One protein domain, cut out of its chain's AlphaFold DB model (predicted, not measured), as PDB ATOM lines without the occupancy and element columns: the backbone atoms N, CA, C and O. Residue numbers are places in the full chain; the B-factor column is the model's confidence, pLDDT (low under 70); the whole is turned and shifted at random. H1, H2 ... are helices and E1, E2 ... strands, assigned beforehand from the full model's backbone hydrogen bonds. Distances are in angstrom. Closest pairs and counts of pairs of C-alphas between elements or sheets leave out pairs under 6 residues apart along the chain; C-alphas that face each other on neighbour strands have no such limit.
ATOM      1  N   TYR A   5     116.939 201.425 163.969       96.12
ATOM      2  CA  TYR A   5     116.085 201.553 162.797       96.12
ATOM      3  C   TYR A   5     115.656 200.153 162.364       96.12
ATOM      4  O   TYR A   5     116.473 199.242 162.302       96.12
ATOM      5  N   GLN A   6     114.365 199.962 162.109       96.81
ATOM      6  CA  GLN A   6     113.790 198.660 161.780       96.81
ATOM      7  C   GLN A   6     112.807 198.838 160.626       96.81
ATOM      8  O   GLN A   6     112.031 199.797 160.626       96.81
ATOM      9  N   SER A   7     112.862 197.931 159.651       96.88
ATOM     10  CA  SER A   7     111.935 197.910 158.520       96.88
ATOM     11  C   SER A   7     110.527 197.556 159.000       96.88
ATOM     12  O   SER A   7     110.361 196.842 159.994       96.88
ATOM     13  N   LYS A   8     109.485 197.987 158.286       95.88
ATOM     14  CA  LYS A   8     108.081 197.705 158.652       95.88
ATOM     15  C   LYS A   8     107.799 196.209 158.799       95.88
ATOM     16  O   LYS A   8     107.066 195.799 159.695       95.88
ATOM     17  N   ASN A   9     108.414 195.386 157.949       91.88
ATOM     18  CA  ASN A   9     108.299 193.923 158.000       91.88
ATOM     19  C   ASN A   9     109.218 193.254 159.043       91.88
ATOM     20  O   ASN A   9     109.211 192.029 159.153       91.88
ATOM     21  N   ARG A  10     110.014 194.041 159.783       92.00
ATOM     22  CA  ARG A  10     110.969 193.616 160.821       92.00
ATOM     23  C   ARG A  10     112.042 192.631 160.355       92.00
ATOM     24  O   ARG A  10     112.667 191.962 161.174       92.00
ATOM     25  N   LYS A  11     112.269 192.530 159.045       95.06
ATOM     26  CA  LYS A  11     113.319 191.671 158.489       95.06
ATOM     27  C   LYS A  11     114.687 192.327 158.535       95.06
ATOM     28  O   LYS A  11     115.664 191.596 158.589       95.06
ATOM     29  N   ILE A  12     114.776 193.654 158.486       97.94
ATOM     30  CA  ILE A  12     116.049 194.376 158.429       97.94
ATOM     31  C   ILE A  12     116.104 195.376 159.581       97.94
ATOM     32  O   ILE A  12     115.181 196.169 159.777       97.94
ATOM     33  N   GLU A  13     117.191 195.333 160.345       98.06
ATOM     34  CA  GLU A  13     117.444 196.217 161.480       98.06
ATOM     35  C   GLU A  13     118.842 196.818 161.370       98.06
ATOM     36  O   GLU A  13     119.814 196.099 161.151       98.06
ATOM     37  N   LEU A  14     118.952 198.124 161.582       97.94
ATOM     38  CA  LEU A  14     120.214 198.836 161.724       97.94
ATOM     39  C   LEU A  14     120.311 199.351 163.160       97.94
ATOM     40  O   LEU A  14     119.507 200.185 163.587       97.94
ATOM     41  N   LYS A  15     121.273 198.822 163.914       97.62
ATOM     42  CA  LYS A  15     121.502 199.144 165.326       97.62
ATOM     43  C   LYS A  15     122.759 199.975 165.460       97.62
ATOM     44  O   LYS A  15     123.820 199.521 165.059       97.62
ATOM     45  N   ILE A  16     122.658 201.155 166.049       96.44
ATOM     46  CA  ILE A  16     123.815 201.946 166.463       96.44
ATOM     47  C   ILE A  16     124.262 201.411 167.823       96.44
ATOM     48  O   ILE A  16     123.497 201.457 168.788       96.44
ATOM     49  N   ILE A  17     125.482 200.880 167.880       96.12
ATOM     50  CA  ILE A  17     126.041 200.207 169.063       96.12
ATOM     51  C   ILE A  17     127.140 201.017 169.753       96.12
ATOM     52  O   ILE A  17     127.584 200.655 170.839       96.12
ATOM     53  N   GLY A  18     127.589 202.106 169.133       93.81
ATOM     54  CA  GLY A  18     128.640 202.945 169.685       93.81
ATOM     55  C   GLY A  18     129.045 204.074 168.752       93.81
ATOM     56  O   GLY A  18     128.363 204.373 167.769       93.81
ATOM     57  N   TYR A  19     130.185 204.667 169.085       91.06
ATOM     58  CA  TYR A  19     130.756 205.838 168.436       91.06
ATOM     59  C   TYR A  19     132.257 205.629 168.219       91.06
ATOM     60  O   TYR A  19     132.898 204.935 169.010       91.06
ATOM     61  N   ASP A  20     132.800 206.210 167.151       87.19
ATOM     62  CA  ASP A  20     134.228 206.170 166.810       87.19
ATOM     63  C   ASP A  20     134.758 207.611 166.726       87.19
ATOM     64  O   ASP A  20     134.522 208.313 165.738       87.19
ATOM     65  N   GLU A  21     135.408 208.073 167.802       80.81
ATOM     66  CA  GLU A  21     135.821 209.468 167.999       80.81
ATOM     67  C   GLU A  21     137.219 209.601 168.637       80.81
ATOM     68  O   GLU A  21     137.502 208.915 169.623       80.81
ATOM     69  N   PRO A  22     138.077 210.536 168.164       67.62
ATOM     70  CA  PRO A  22     137.991 211.271 166.900       67.62
ATOM     71  C   PRO A  22     138.627 210.472 165.747       67.62
ATOM     72  O   PRO A  22     139.847 210.308 165.693       67.62
ATOM     73  N   ASN A  23     137.839 210.047 164.753       69.19
ATOM     74  CA  ASN A  23     138.383 209.423 163.541       69.19
ATOM     75  C   ASN A  23     138.787 210.493 162.509       69.19
ATOM     76  O   ASN A  23     138.025 210.846 161.601       69.19
ATOM     77  N   ASN A  24     140.001 211.033 162.656       73.81
ATOM     78  CA  ASN A  24     140.513 212.152 161.852       73.81
ATOM     79  C   ASN A  24     139.620 213.408 161.938       73.81
ATOM     80  O   ASN A  24     139.337 214.049 160.929       73.81
ATOM     81  N   GLY A  25     139.146 213.740 163.146       74.44
ATOM     82  CA  GLY A  25     138.317 214.928 163.390       74.44
ATOM     83  C   GLY A  25     136.846 214.784 162.983       74.44
ATOM     84  O   GLY A  25     136.158 215.790 162.840       74.44
ATOM     85  N   ARG A  26     136.371 213.550 162.780       79.38
ATOM     86  CA  ARG A  26     134.966 213.231 162.505       79.38
ATOM     87  C   ARG A  26     134.418 212.327 163.599       79.38
ATOM     88  O   ARG A  26     135.121 211.424 164.057       79.38
ATOM     89  N   GLU A  27     133.168 212.572 163.955       88.75
ATOM     90  CA  GLU A  27     132.360 211.698 164.795       88.75
ATOM     91  C   GLU A  27     131.606 210.728 163.887       88.75
ATOM     92  O   GLU A  27     131.085 211.130 162.848       88.75
ATOM     93  N   LEU A  28     131.592 209.440 164.223       92.31
ATOM     94  CA  LEU A  28     130.954 208.397 163.417       92.31
ATOM     95  C   LEU A  28     130.173 207.457 164.320       92.31
ATOM     96  O   LEU A  28     130.622 207.132 165.419       92.31
ATOM     97  N   HIS A  29     129.041 206.951 163.837       94.12
ATOM     98  CA  HIS A  29     128.370 205.845 164.518       94.12
ATOM     99  C   HIS A  29     128.978 204.519 164.112       94.12
ATOM    100  O   HIS A  29     129.168 204.264 162.926       94.12
ATOM    101  N   ILE A  30     129.165 203.638 165.086       95.69
ATOM    102  CA  ILE A  30     129.415 202.218 164.848       95.69
ATOM    103  C   ILE A  30     128.059 201.519 164.824       95.69
ATOM    104  O   ILE A  30     127.272 201.655 165.767       95.69
ATOM    105  N   ALA A  31     127.785 200.767 163.758       97.06
ATOM    106  CA  ALA A  31     126.501 200.107 163.577       97.06
ATOM    107  C   ALA A  31     126.608 198.604 163.306       97.06
ATOM    108  O   ALA A  31     127.586 198.109 162.756       97.06
ATOM    109  N   GLU A  32     125.553 197.878 163.651       98.19
ATOM    110  CA  GLU A  32     125.330 196.500 163.241       98.19
ATOM    111  C   GLU A  32     124.094 196.410 162.349       98.19
ATOM    112  O   GLU A  32     123.037 196.962 162.665       98.19
ATOM    113  N   LEU A  33     124.214 195.674 161.248       98.19
ATOM    114  CA  LEU A  33     123.115 195.375 160.341       98.19
ATOM    115  C   LEU A  33     122.639 193.943 160.577       98.19
ATOM    116  O   LEU A  33     123.384 192.990 160.353       98.19
ATOM    117  N   TYR A  34     121.386 193.789 160.991       98.38
ATOM    118  CA  TYR A  34     120.736 192.493 161.125       98.38
ATOM    119  C   TYR A  34     119.747 192.277 159.990       98.38
ATOM    120  O   TYR A  34     118.931 193.149 159.694       98.38
ATOM    121  N   ILE A  35     119.776 191.085 159.397       97.31
ATOM    122  CA  ILE A  35     118.786 190.642 158.415       97.31
ATOM    123  C   ILE A  35     118.245 189.281 158.844       97.31
ATOM    124  O   ILE A  35     119.004 188.342 159.087       97.31
ATOM    125  N   ASN A  36     116.922 189.178 158.969       96.38
ATOM    126  CA  ASN A  36     116.203 188.018 159.496       96.38
ATOM    127  C   ASN A  36     116.795 187.524 160.833       96.38
ATOM    128  O   ASN A  36     116.995 186.328 161.037       96.38
ATOM    129  N   GLY A  37     117.132 188.466 161.721       96.31
ATOM    130  CA  GLY A  37     117.689 188.193 163.050       96.31
ATOM    131  C   GLY A  37     119.174 187.812 163.087       96.31
ATOM    132  O   GLY A  37     119.702 187.585 164.173       96.31
ATOM    133  N   LYS A  38     119.873 187.762 161.947       97.81
ATOM    134  CA  LYS A  38     121.314 187.463 161.882       97.81
ATOM    135  C   LYS A  38     122.114 188.733 161.647       97.81
ATOM    136  O   LYS A  38     121.768 189.491 160.748       97.81
ATOM    137  N   ASN A  39     123.188 188.941 162.409       97.94
ATOM    138  CA  ASN A  39     124.132 190.027 162.154       97.94
ATOM    139  C   ASN A  39     124.897 189.729 160.854       97.94
ATOM    140  O   ASN A  39     125.622 188.739 160.778       97.94
ATOM    141  N   LEU A  40     124.693 190.566 159.838       97.38
ATOM    142  CA  LEU A  40     125.315 190.477 158.516       97.38
ATOM    143  C   LEU A  40     126.181 191.705 158.212       97.38
ATOM    144  O   LEU A  40     126.416 192.019 157.049       97.38
ATOM    145  N   SER A  41     126.660 192.419 159.232       97.06
ATOM    146  CA  SER A  41     127.454 193.642 159.039       97.06
ATOM    147  C   SER A  41     128.658 193.405 158.122       97.06
ATOM    148  O   SER A  41     128.829 194.122 157.141       97.06
ATOM    149  N   ASP A  42     129.416 192.333 158.361       95.25
ATOM    150  CA  ASP A  42     130.595 191.961 157.564       95.25
ATOM    151  C   ASP A  42     130.264 191.603 156.100       95.25
ATOM    152  O   ASP A  42     131.149 191.629 155.248       95.25
ATOM    153  N   ASN A  43     129.006 191.270 155.788       95.81
ATOM    154  CA  ASN A  43     128.567 190.949 154.427       95.81
ATOM    155  C   ASN A  43     128.220 192.195 153.602       95.81
ATOM    156  O   ASN A  43     128.275 192.133 152.375       95.81
ATOM    157  N   TYR A  44     127.823 193.289 154.258       96.50
ATOM    158  CA  TYR A  44     127.345 194.505 153.590       96.50
ATOM    159  C   TYR A  44     128.335 195.668 153.696       96.50
ATOM    160  O   TYR A  44     128.466 196.437 152.748       96.50
ATOM    161  N   PHE A  45     129.055 195.800 154.812       95.94
ATOM    162  CA  PHE A  45     130.050 196.855 154.984       95.94
ATOM    163  C   PHE A  45     131.412 196.409 154.451       95.94
ATOM    164  O   PHE A  45     132.049 195.495 154.982       95.94
ATOM    165  N   GLU A  46     131.884 197.086 153.406       88.81
ATOM    166  CA  GLU A  46     133.190 196.818 152.805       88.81
ATOM    167  C   GLU A  46     134.319 196.965 153.831       88.81
ATOM    168  O   GLU A  46     134.331 197.894 154.639       88.81
ATOM    169  N   ASN A  47     135.278 196.033 153.809       89.81
ATOM    170  CA  ASN A  47     136.427 196.006 154.722       89.81
ATOM    171  C   ASN A  47     136.053 196.070 156.215       89.81
ATOM    172  O   ASN A  47     136.866 196.496 157.034       89.81
ATOM    173  N   LYS A  48     134.831 195.650 156.575       90.81
ATOM    174  CA  LYS A  48     134.279 195.745 157.938       90.81
ATOM    175  C   LYS A  48     134.167 197.186 158.456       90.81
ATOM    176  O   LYS A  48     134.106 197.418 159.665       90.81
ATOM    177  N   TRP A  49     134.116 198.166 157.552       92.88
ATOM    178  CA  TRP A  49     133.922 199.575 157.885       92.88
ATOM    179  C   TRP A  49     132.440 199.874 158.138       92.88
ATOM    180  O   TRP A  49     131.751 200.511 157.345       92.88
ATOM    181  N   ASN A  50     131.924 199.381 159.262       95.81
ATOM    182  CA  ASN A  50     130.536 199.538 159.705       95.81
ATOM    183  C   ASN A  50     130.231 200.917 160.319       95.81
ATOM    184  O   ASN A  50     129.541 201.020 161.337       95.81
ATOM    185  N   ARG A  51     130.791 201.974 159.724       95.50
ATOM    186  CA  ARG A  51     130.622 203.351 160.188       95.50
ATOM    187  C   ARG A  51     129.547 204.047 159.374       95.50
ATOM    188  O   ARG A  51     129.531 203.956 158.145       95.50
ATOM    189  N   LEU A  52     128.659 204.751 160.062       95.88
ATOM    190  CA  LEU A  52     127.627 205.576 159.442       95.88
ATOM    191  C   LEU A  52     127.982 207.056 159.558       95.88
ATOM    192  O   LEU A  52     128.689 207.460 160.483       95.88
ATOM    193  N   ASN A  53     127.408 207.864 158.665       93.75
ATOM    194  CA  ASN A  53     127.317 209.305 158.875       93.75
ATOM    195  C   ASN A  53     126.655 209.597 160.227       93.75
ATOM    196  O   ASN A  53     125.742 208.884 160.638       93.75
ATOM    197  N   PHE A  54     127.115 210.649 160.899       89.00
ATOM    198  CA  PHE A  54     126.713 210.959 162.269       89.00
ATOM    199  C   PHE A  54     125.356 211.659 162.354       89.00
ATOM    200  O   PHE A  54     124.508 211.324 163.173       89.00
ATOM    201  N   ASN A  55     125.111 212.629 161.475       89.56
ATOM    202  CA  ASN A  55     123.845 213.344 161.498       89.56
ATOM    203  C   ASN A  55     122.725 212.494 160.874       89.56
ATOM    204  O   ASN A  55     122.575 212.458 159.656       89.56
ATOM    205  N   LEU A  56     121.952 211.789 161.702       90.25
ATOM    206  CA  LEU A  56     120.885 210.877 161.268       90.25
ATOM    207  C   LEU A  56     119.481 211.327 161.702       90.25
ATOM    208  O   LEU A  56     118.554 210.511 161.729       90.25
ATOM    209  N   ASP A  57     119.309 212.605 162.043       88.56
ATOM    210  CA  ASP A  57     118.043 213.133 162.571       88.56
ATOM    211  C   ASP A  57     116.920 213.157 161.519       88.56
ATOM    212  O   ASP A  57     115.771 212.840 161.827       88.56
ATOM    213  N   GLU A  58     117.255 213.458 160.260       90.94
ATOM    214  CA  GLU A  58     116.314 213.512 159.128       90.94
ATOM    215  C   GLU A  58     116.472 212.326 158.154       90.94
ATOM    216  O   GLU A  58     115.999 212.348 157.017       90.94
ATOM    217  N   PHE A  59     117.158 211.267 158.578       92.19
ATOM    218  CA  PHE A  59     117.410 210.088 157.754       92.19
ATOM    219  C   PHE A  59     116.160 209.200 157.604       92.19
ATOM    220  O   PHE A  59     115.547 208.764 158.584       92.19
ATOM    221  N   GLN A  60     115.824 208.865 156.357       96.12
ATOM    222  CA  GLN A  60     114.757 207.931 156.015       96.12
ATOM    223  C   GLN A  60     115.338 206.534 155.758       96.12
ATOM    224  O   GLN A  60     115.890 206.256 154.693       96.12
ATOM    225  N   PHE A  61     115.155 205.631 156.723       97.12
ATOM    226  CA  PHE A  61     115.684 204.263 156.657       97.12
ATOM    227  C   PHE A  61     115.073 203.402 155.545       97.12
ATOM    228  O   PHE A  61     115.786 202.663 154.876       97.12
ATOM    229  N   GLU A  62     113.757 203.481 155.352       97.38
ATOM    230  CA  GLU A  62     112.998 202.600 154.459       97.38
ATOM    231  C   GLU A  62     112.180 203.425 153.461       97.38
ATOM    232  O   GLU A  62     111.590 204.454 153.819       97.38
ATOM    233  N   SER A  63     112.132 202.973 152.207       96.38
ATOM    234  CA  SER A  63     111.306 203.591 151.173       96.38
ATOM    235  C   SER A  63     109.809 203.492 151.513       96.38
ATOM    236  O   SER A  63     109.384 202.579 152.227       96.38
ATOM    237  N   PRO A  64     108.955 204.405 151.012       95.19
ATOM    238  CA  PRO A  64     107.524 204.394 151.325       95.19
ATOM    239  C   PRO A  64     106.833 203.060 151.000       95.19
ATOM    240  O   PRO A  64     106.026 202.576 151.799       95.19
ATOM    241  N   ASP A  65     107.215 202.443 149.881       93.88
ATOM    242  CA  ASP A  65     106.727 201.151 149.389       93.88
ATOM    243  C   ASP A  65     107.404 199.929 150.040       93.88
ATOM    244  O   ASP A  65     107.027 198.794 149.761       93.88
ATOM    245  N   SER A  66     108.353 200.147 150.958       94.69
ATOM    246  CA  SER A  66     109.085 199.105 151.699       94.69
ATOM    247  C   SER A  66     109.944 198.178 150.825       94.69
ATOM    248  O   SER A  66     110.354 197.108 151.277       94.69
ATOM    249  N   LYS A  67     110.229 198.567 149.575       94.62
ATOM    250  CA  LYS A  67     111.098 197.797 148.671       94.62
ATOM    251  C   LYS A  67     112.583 198.029 148.934       94.62
ATOM    252  O   LYS A  67     113.396 197.178 148.574       94.62
ATOM    253  N   TYR A  68     112.943 199.146 149.563       96.88
ATOM    254  CA  TYR A  68     114.327 199.581 149.701       96.88
ATOM    255  C   TYR A  68     114.667 200.038 151.115       96.88
ATOM    256  O   TYR A  68     113.891 200.740 151.759       96.88
ATOM    257  N   ILE A  69     115.868 199.675 151.563       97.81
ATOM    258  CA  ILE A  69     116.471 200.142 152.813       97.81
ATOM    259  C   ILE A  69     117.730 200.930 152.484       97.81
ATOM    260  O   ILE A  69     118.628 200.395 151.840       97.81
ATOM    261  N   PHE A  70     117.818 202.181 152.924       98.06
ATOM    262  CA  PHE A  70     119.019 202.996 152.762       98.06
ATOM    263  C   PHE A  70     119.931 202.872 153.982       98.06
ATOM    264  O   PHE A  70     119.481 202.997 155.121       98.06
ATOM    265  N   ILE A  71     121.224 202.662 153.734       98.12
ATOM    266  CA  ILE A  71     122.275 202.643 154.748       98.12
ATOM    267  C   ILE A  71     123.233 203.817 154.482       98.12
ATOM    268  O   ILE A  71     123.942 203.811 153.469       98.12
ATOM    269  N   PRO A  72     123.302 204.811 155.387       96.69
ATOM    270  CA  PRO A  72     124.127 206.005 155.229       96.69
ATOM    271  C   PRO A  72     125.571 205.729 155.673       96.69
ATOM    272  O   PRO A  72     126.105 206.414 156.545       96.69
ATOM    273  N   ALA A  73     126.189 204.682 155.121       96.50
ATOM    274  CA  ALA A  73     127.578 204.337 155.409       96.50
ATOM    275  C   ALA A  73     128.514 205.487 155.007       96.50
ATOM    276  O   ALA A  73     128.299 206.135 153.974       96.50
ATOM    277  N   GLU A  74     129.540 205.740 155.819       95.12
ATOM    278  CA  GLU A  74     130.509 206.804 155.556       95.12
ATOM    279  C   GLU A  74     131.227 206.548 154.225       95.12
ATOM    280  O   GLU A  74     131.797 205.480 153.993       95.12
ATOM    281  N   GLY A  75     131.202 207.539 153.336       93.38
ATOM    282  CA  GLY A  75     131.812 207.487 152.014       93.38
ATOM    283  C   GLY A  75     131.050 206.628 151.013       93.38
ATOM    284  O   GLY A  75     130.810 207.068 149.894       93.38
ATOM    285  N   ASN A  76     130.647 205.424 151.411       95.19
ATOM    286  CA  ASN A  76     130.126 204.373 150.539       95.19
ATOM    287  C   ASN A  76     128.697 203.982 150.921       95.19
ATOM    288  O   ASN A  76     128.412 202.813 151.173       95.19
ATOM    289  N   SER A  77     127.798 204.963 151.007       96.69
ATOM    290  CA  SER A  77     126.388 204.682 151.282       96.69
ATOM    291  C   SER A  77     125.801 203.710 150.248       96.69
ATOM    292  O   SER A  77     126.218 203.666 149.089       96.69
ATOM    293  N   PHE A  78     124.817 202.918 150.658       97.62
ATOM    294  CA  PHE A  78     124.234 201.883 149.806       97.62
ATOM    295  C   PHE A  78     122.755 201.671 150.110       97.62
ATOM    296  O   PHE A  78     122.238 202.097 151.143       97.62
ATOM    297  N   VAL A  79     122.068 201.002 149.190       97.62
ATOM    298  CA  VAL A  79     120.671 200.596 149.333       97.62
ATOM    299  C   VAL A  79     120.582 199.075 149.306       97.62
ATOM    300  O   VAL A  79     121.283 198.419 148.542       97.62
ATOM    301  N   ILE A  80     119.714 198.494 150.123       97.38
ATOM    302  CA  ILE A  80     119.382 197.070 150.103       97.38
ATOM    303  C   ILE A  80     117.993 196.927 149.489       97.38
ATOM    304  O   ILE A  80     117.048 197.570 149.947       97.38
ATOM    305  N   ASN A  81     117.851 196.072 148.479       95.69
ATOM    306  CA  ASN A  81     116.530 195.641 148.034       95.69
ATOM    307  C   ASN A  81     115.944 194.681 149.081       95.69
ATOM    308  O   ASN A  81     116.517 193.629 149.353       95.69
ATOM    309  N   ALA A  82     114.810 195.029 149.678       94.12
ATOM    310  CA  ALA A  82     114.223 194.285 150.789       94.12
ATOM    311  C   ALA A  82     113.664 192.905 150.386       94.12
ATOM    312  O   ALA A  82     113.489 192.045 151.253       94.12
ATOM    313  N   ASN A  83     113.400 192.680 149.094       92.12
ATOM    314  CA  ASN A  83     112.873 191.416 148.575       92.12
ATOM    315  C   ASN A  83     113.995 190.429 148.241       92.12
ATOM    316  O   ASN A  83     113.936 189.268 148.639       92.12
ATOM    317  N   THR A  84     115.023 190.889 147.524       94.38
ATOM    318  CA  THR A  84     116.139 190.044 147.062       94.38
ATOM    319  C   THR A  84     117.327 190.043 148.020       94.38
ATOM    320  O   THR A  84     118.214 189.202 147.892       94.38
ATOM    321  N   LEU A  85     117.367 190.994 148.959       94.62
ATOM    322  CA  LEU A  85     118.489 191.280 149.858       94.62
ATOM    323  C   LEU A  85     119.776 191.707 149.131       94.62
ATOM    324  O   LEU A  85     120.839 191.791 149.746       94.62
ATOM    325  N   SER A  86     119.698 192.024 147.837       95.12
ATOM    326  CA  SER A  86     120.849 192.495 147.068       95.12
ATOM    327  C   SER A  86     121.228 193.924 147.449       95.12
ATOM    328  O   SER A  86     120.358 194.791 147.580       95.12
ATOM    329  N   MET A  87     122.530 194.180 147.552       96.06
ATOM    330  CA  MET A  87     123.087 195.513 147.761       96.06
ATOM    331  C   MET A  87     123.226 196.273 146.436       96.06
ATOM    332  O   MET A  87     123.741 195.745 145.451       96.06
ATOM    333  N   ILE A  88     122.821 197.537 146.447       96.50
ATOM    334  CA  ILE A  88     122.977 198.515 145.375       96.50
ATOM    335  C   ILE A  88     123.917 199.598 145.907       96.50
ATOM    336  O   ILE A  88     123.550 200.365 146.801       96.50
ATOM    337  N   LYS A  89     125.144 199.637 145.388       95.62
ATOM    338  CA  LYS A  89     126.136 200.645 145.779       95.62
ATOM    339  C   LYS A  89     125.769 202.000 145.186       95.62
ATOM    340  O   LYS A  89     125.368 202.070 144.025       95.62
ATOM    341  N   LEU A  90     125.940 203.059 145.969       95.94
ATOM    342  CA  LEU A  90     125.783 204.429 145.493       95.94
ATOM    343  C   LEU A  90     127.153 205.047 145.178       95.94
ATOM    344  O   LEU A  90     128.182 204.494 145.578       95.94
ATOM    345  N   PRO A  91     127.190 206.178 144.451       94.69
ATOM    346  CA  PRO A  91     128.430 206.905 144.216       94.69
ATOM    347  C   PRO A  91     129.145 207.259 145.524       94.69
ATOM    348  O   PRO A  91     128.511 207.668 146.499       94.69
ATOM    349  N   TYR A  92     130.471 207.128 145.519       95.00
ATOM    350  CA  TYR A  92     131.304 207.504 146.655       95.00
ATOM    351  C   TYR A  92     131.224 209.013 146.926       95.00
ATOM    352  O   TYR A  92     131.359 209.818 146.003       95.00
ATOM    353  N   LYS A  93     131.087 209.389 148.201       94.75
ATOM    354  CA  LYS A  93     131.092 210.780 148.667       94.75
ATOM    355  C   LYS A  93     132.183 211.012 149.709       94.75
ATOM    356  O   LYS A  93     132.041 210.651 150.877       94.75
ATOM    357  N   ALA A  94     133.257 211.693 149.315       92.00
ATOM    358  CA  ALA A  94     134.270 212.145 150.265       92.00
ATOM    359  C   ALA A  94     133.654 213.066 151.333       92.00
ATOM    360  O   ALA A  94     132.805 213.902 151.022       92.00
ATOM    361  N   LEU A  95     134.100 212.913 152.586       90.75
ATOM    362  CA  LEU A  95     133.624 213.690 153.739       90.75
ATOM    363  C   LEU A  95     132.096 213.641 153.932       90.75
ATOM    364  O   LEU A  95     131.510 214.580 154.469       90.75
ATOM    365  N   SER A  96     131.440 212.543 153.534       93.06
ATOM    366  CA  SER A  96     129.982 212.393 153.633       93.06
ATOM    367  C   SER A  96     129.450 212.716 155.026       93.06
ATOM    368  O   SER A  96     128.436 213.386 155.142       93.06
ATOM    369  N   THR A  97     130.152 212.310 156.083       92.38
ATOM    370  CA  THR A  97     129.735 212.533 157.474       92.38
ATOM    371  C   THR A  97     129.634 214.008 157.844       92.38
ATOM    372  O   THR A  97     128.718 214.376 158.569       92.38
ATOM    373  N   LEU A  98     130.527 214.853 157.319       92.12
ATOM    374  CA  LEU A  98     130.504 216.295 157.575       92.12
ATOM    375  C   LEU A  98     129.323 216.976 156.874       92.12
ATOM    376  O   LEU A  98     128.781 217.963 157.367       92.12
ATOM    377  N   HIS A  99     128.949 216.466 155.702       94.38
ATOM    378  CA  HIS A  99     127.994 217.137 154.832       94.38
ATOM    379  C   HIS A  99     126.597 216.506 154.837       94.38
ATOM    380  O   HIS A  99     125.654 217.180 154.439       94.38
ATOM    381  N   PHE A 100     126.427 215.250 155.257       95.88
ATOM    382  CA  PHE A 100     125.155 214.530 155.160       95.88
ATOM    383  C   PHE A 100     124.063 215.215 155.987       95.88
ATOM    384  O   PHE A 100     124.267 215.557 157.153       95.88
ATOM    385  N   LYS A 101     122.893 215.406 155.369       96.00
ATOM    386  CA  LYS A 101     121.711 215.985 156.020       96.00
ATOM    387  C   LYS A 101     120.567 214.988 156.100       96.00
ATOM    388  O   LYS A 101     120.027 214.758 157.175       96.00
ATOM    389  N   LYS A 102     120.176 214.426 154.953       96.88
ATOM    390  CA  LYS A 102     119.022 213.529 154.831       96.88
ATOM    391  C   LYS A 102     119.023 212.761 153.517       96.88
ATOM    392  O   LYS A 102     119.784 213.066 152.596       96.88
ATOM    393  N   ASN A 103     118.091 211.824 153.401       97.75
ATOM    394  CA  ASN A 103     117.722 211.185 152.147       97.75
ATOM    395  C   ASN A 103     116.201 211.128 151.993       97.75
ATOM    396  O   ASN A 103     115.464 211.153 152.974       97.75
ATOM    397  N   GLU A 104     115.754 210.997 150.752       97.38
ATOM    398  CA  GLU A 104     114.353 210.830 150.379       97.38
ATOM    399  C   GLU A 104     114.244 209.783 149.266       97.38
ATOM    400  O   GLU A 104     115.178 209.593 148.479       97.38
ATOM    401  N   PHE A 105     113.088 209.129 149.177       96.62
ATOM    402  CA  PHE A 105     112.776 208.165 148.122       96.62
ATOM    403  C   PHE A 105     111.630 208.670 147.231       96.62
ATOM    404  O   PHE A 105     110.476 208.279 147.440       96.62
ATOM    405  N   PRO A 106     111.902 209.566 146.268       93.50
ATOM    406  CA  PRO A 106     110.907 209.961 145.282       93.50
ATOM    407  C   PRO A 106     110.754 208.865 144.219       93.50
ATOM    408  O   PRO A 106     111.707 208.544 143.507       93.50
ATOM    409  N   GLU A 107     109.543 208.321 144.089       87.19
ATOM    410  CA  GLU A 107     109.202 207.287 143.100       87.19
ATOM    411  C   GLU A 107     110.203 206.109 143.118       87.19
ATOM    412  O   GLU A 107     110.337 205.428 144.131       87.19
ATOM    413  N   ASN A 108     110.924 205.884 142.014       89.62
ATOM    414  CA  ASN A 108     111.912 204.816 141.837       89.62
ATOM    415  C   ASN A 108     113.352 205.329 141.977       89.62
ATOM    416  O   ASN A 108     114.251 204.896 141.256       89.62
ATOM    417  N   LYS A 109     113.588 206.309 142.849       95.38
ATOM    418  CA  LYS A 109     114.911 206.903 143.052       95.38
ATOM    419  C   LYS A 109     115.213 207.059 144.530       95.38
ATOM    420  O   LYS A 109     114.318 207.071 145.370       95.38
ATOM    421  N   ILE A 110     116.490 207.238 144.826       97.19
ATOM    422  CA  ILE A 110     116.944 207.813 146.084       97.19
ATOM    423  C   ILE A 110     117.611 209.155 145.797       97.19
ATOM    424  O   ILE A 110     118.413 209.283 144.869       97.19
ATOM    425  N   LYS A 111     117.263 210.155 146.601       97.69
ATOM    426  CA  LYS A 111     117.888 211.473 146.603       97.69
ATOM    427  C   LYS A 111     118.559 211.694 147.948       97.69
ATOM    428  O   LYS A 111     117.917 211.538 148.981       97.69
ATOM    429  N   ILE A 112     119.845 212.023 147.940       97.56
ATOM    430  CA  ILE A 112     120.646 212.245 149.145       97.56
ATOM    431  C   ILE A 112     121.111 213.690 149.149       97.56
ATOM    432  O   ILE A 112     121.739 214.155 148.196       97.56
ATOM    433  N   TYR A 113     120.807 214.383 150.237       97.31
ATOM    434  CA  TYR A 113     121.126 215.786 150.414       97.31
ATOM    435  C   TYR A 113     122.337 215.913 151.322       97.31
ATOM    436  O   TYR A 113     122.316 215.506 152.488       97.31
ATOM    437  N   TYR A 114     123.372 216.528 150.772       96.50
ATOM    438  CA  TYR A 114     124.537 216.985 151.498       96.50
ATOM    439  C   TYR A 114     124.464 218.516 151.648       96.50
ATOM    440  O   TYR A 114     123.620 219.185 151.046       96.50
ATOM    441  N   SER A 115     125.295 219.108 152.503       96.31
ATOM    442  CA  SER A 115     125.367 220.567 152.643       96.31
ATOM    443  C   SER A 115     126.022 221.248 151.448       96.31
ATOM    444  O   SER A 115     125.738 222.420 151.212       96.31
ATOM    445  N   ASP A 116     126.847 220.518 150.704       96.12
ATOM    446  CA  ASP A 116     127.617 220.987 149.557       96.12
ATOM    447  C   ASP A 116     127.092 220.467 148.208       96.12
ATOM    448  O   ASP A 116     127.372 221.071 147.176       96.12
ATOM    449  N   GLU A 117     126.308 219.386 148.195       95.94
ATOM    450  CA  GLU A 117     125.750 218.824 146.964       95.94
ATOM    451  C   GLU A 117     124.452 218.030 147.172       95.94
ATOM    452  O   GLU A 117     123.945 217.850 148.280       95.94
ATOM    453  N   THR A 118     123.883 217.534 146.078       96.94
ATOM    454  CA  THR A 118     122.749 216.610 146.106       96.94
ATOM    455  C   THR A 118     122.962 215.516 145.074       96.94
ATOM    456  O   THR A 118     123.200 215.803 143.903       96.94
ATOM    457  N   ILE A 119     122.857 214.266 145.517       96.19
ATOM    458  CA  ILE A 119     123.030 213.079 144.680       96.19
ATOM    459  C   ILE A 119     121.659 212.468 144.409       96.19
ATOM    460  O   ILE A 119     120.887 212.233 145.336       96.19
ATOM    461  N   GLU A 120     121.370 212.173 143.145       96.19
ATOM    462  CA  GLU A 120     120.185 211.425 142.723       96.19
ATOM    463  C   GLU A 120     120.605 210.118 142.054       96.19
ATOM    464  O   GLU A 120     121.499 210.100 141.205       96.19
ATOM    465  N   PHE A 121     119.954 209.017 142.424       96.00
ATOM    466  CA  PHE A 121     120.255 207.695 141.887       96.00
ATOM    467  C   PHE A 121     118.968 206.922 141.597       96.00
ATOM    468  O   PHE A 121     118.089 206.818 142.453       96.00
ATOM    469  N   ASN A 122     118.858 206.366 140.389       95.25
ATOM    470  CA  ASN A 122     117.710 205.550 139.996       95.25
ATOM    471  C   ASN A 122     117.829 204.155 140.613       95.25
ATOM    472  O   ASN A 122     118.827 203.463 140.413       95.25
ATOM    473  N   LEU A 123     116.799 203.733 141.333       94.25
ATOM    474  CA  LEU A 123     116.699 202.384 141.868       94.25
ATOM    475  C   LEU A 123     116.091 201.468 140.797       94.25
ATOM    476  O   LEU A 123     115.217 201.907 140.043       94.25
TER     477      LEU A 123
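Overview. This is residues 5 to 123 of the 127 residues of an uncharacterized protein of Chryseobacterium taiwanense (UniProt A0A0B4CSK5). Three small antiparallel sheets stand loosely grouped at the corners of a triangle: the hairpin E1 and E2, the sheet E3, E4, E5 with its strand E3 nearest the centre, and the sheet E6, E7, E8. Two four-residue helices sit at the margins, H1 beside E2 and H2 just before E6, and a long unnamed stretch, residues 45 to 67, leads from H1 to E3. The printed part has 119 residues, with two named helices and eight named strands in the order E1 E2 H1 E3 E4 E5 H2 E6 E7 E8; the class is mostly strand, though under half of the residues are in named elements. The whole is compact, with a radius of gyration of the C-alphas of 13.3 A and spans of 37 by 30 by 23 A.

Arrangement. E3, residues 68 to 71, E4, residues 78 to 81, and E5, residues 87 to 89, form a meander, each strand the antiparallel neighbour of the one before. N 71 and O 78 are 2.8 A apart, and N 88 and O 79 are 2.7 A apart, within hydrogen-bond range. E1, residues 12 to 20, is near E3. E1 bends by 54 degrees at residue 17 and forms a hairpin with E2, residues 28 to 35, where N 15 and O 32 are 2.9 A apart. H1, residues 41 to 44, only grazes the sheet of E3, E4 and E5 with residues 43 to 44; its closest C-alphas to E2 are those of Leu 33 and Ser 41, 4.9 A apart. E6, residues 100 to 104, E7, residues 109 to 114, and E8, residues 118 to 122, form a second meander, with N 104 and O 111 at 2.8 A and N 112 and O 119 at 2.8 A. E3 and E6 are only just apart, their closest C-alphas 8.3 A from each other. H2, residues 96 to 99, is only just on this second sheet, with 5 pairs of C-alphas within 10 A, and only grazes it. Both helices are too short for an O i to N i+4 pair; each has its one O i to N i+3 pair within range.

Along the chain. E1 begins at C-alpha 12, (116.049, 194.376, 158.429), and is 23.2 A long; E2 is 22.1 A, E7 16.3 A and E8 13.6 A. E3 begins at C-alpha 68, (114.327, 199.581, 149.701). E8 ends at C-alpha 122, (117.710, 205.550, 139.996).

Size, cuts and confidence. The C-alphas farthest apart, those of Gly 25 and Asn 83, are 37.7 A apart. The printed part has no cut. The link from H1 to E3 is long, and its residues 51 to 52 pair antiparallel with residues 29 to 30 of E2. The mean pLDDT of the printed part is 94.0; residues 22 to 23 are under 70.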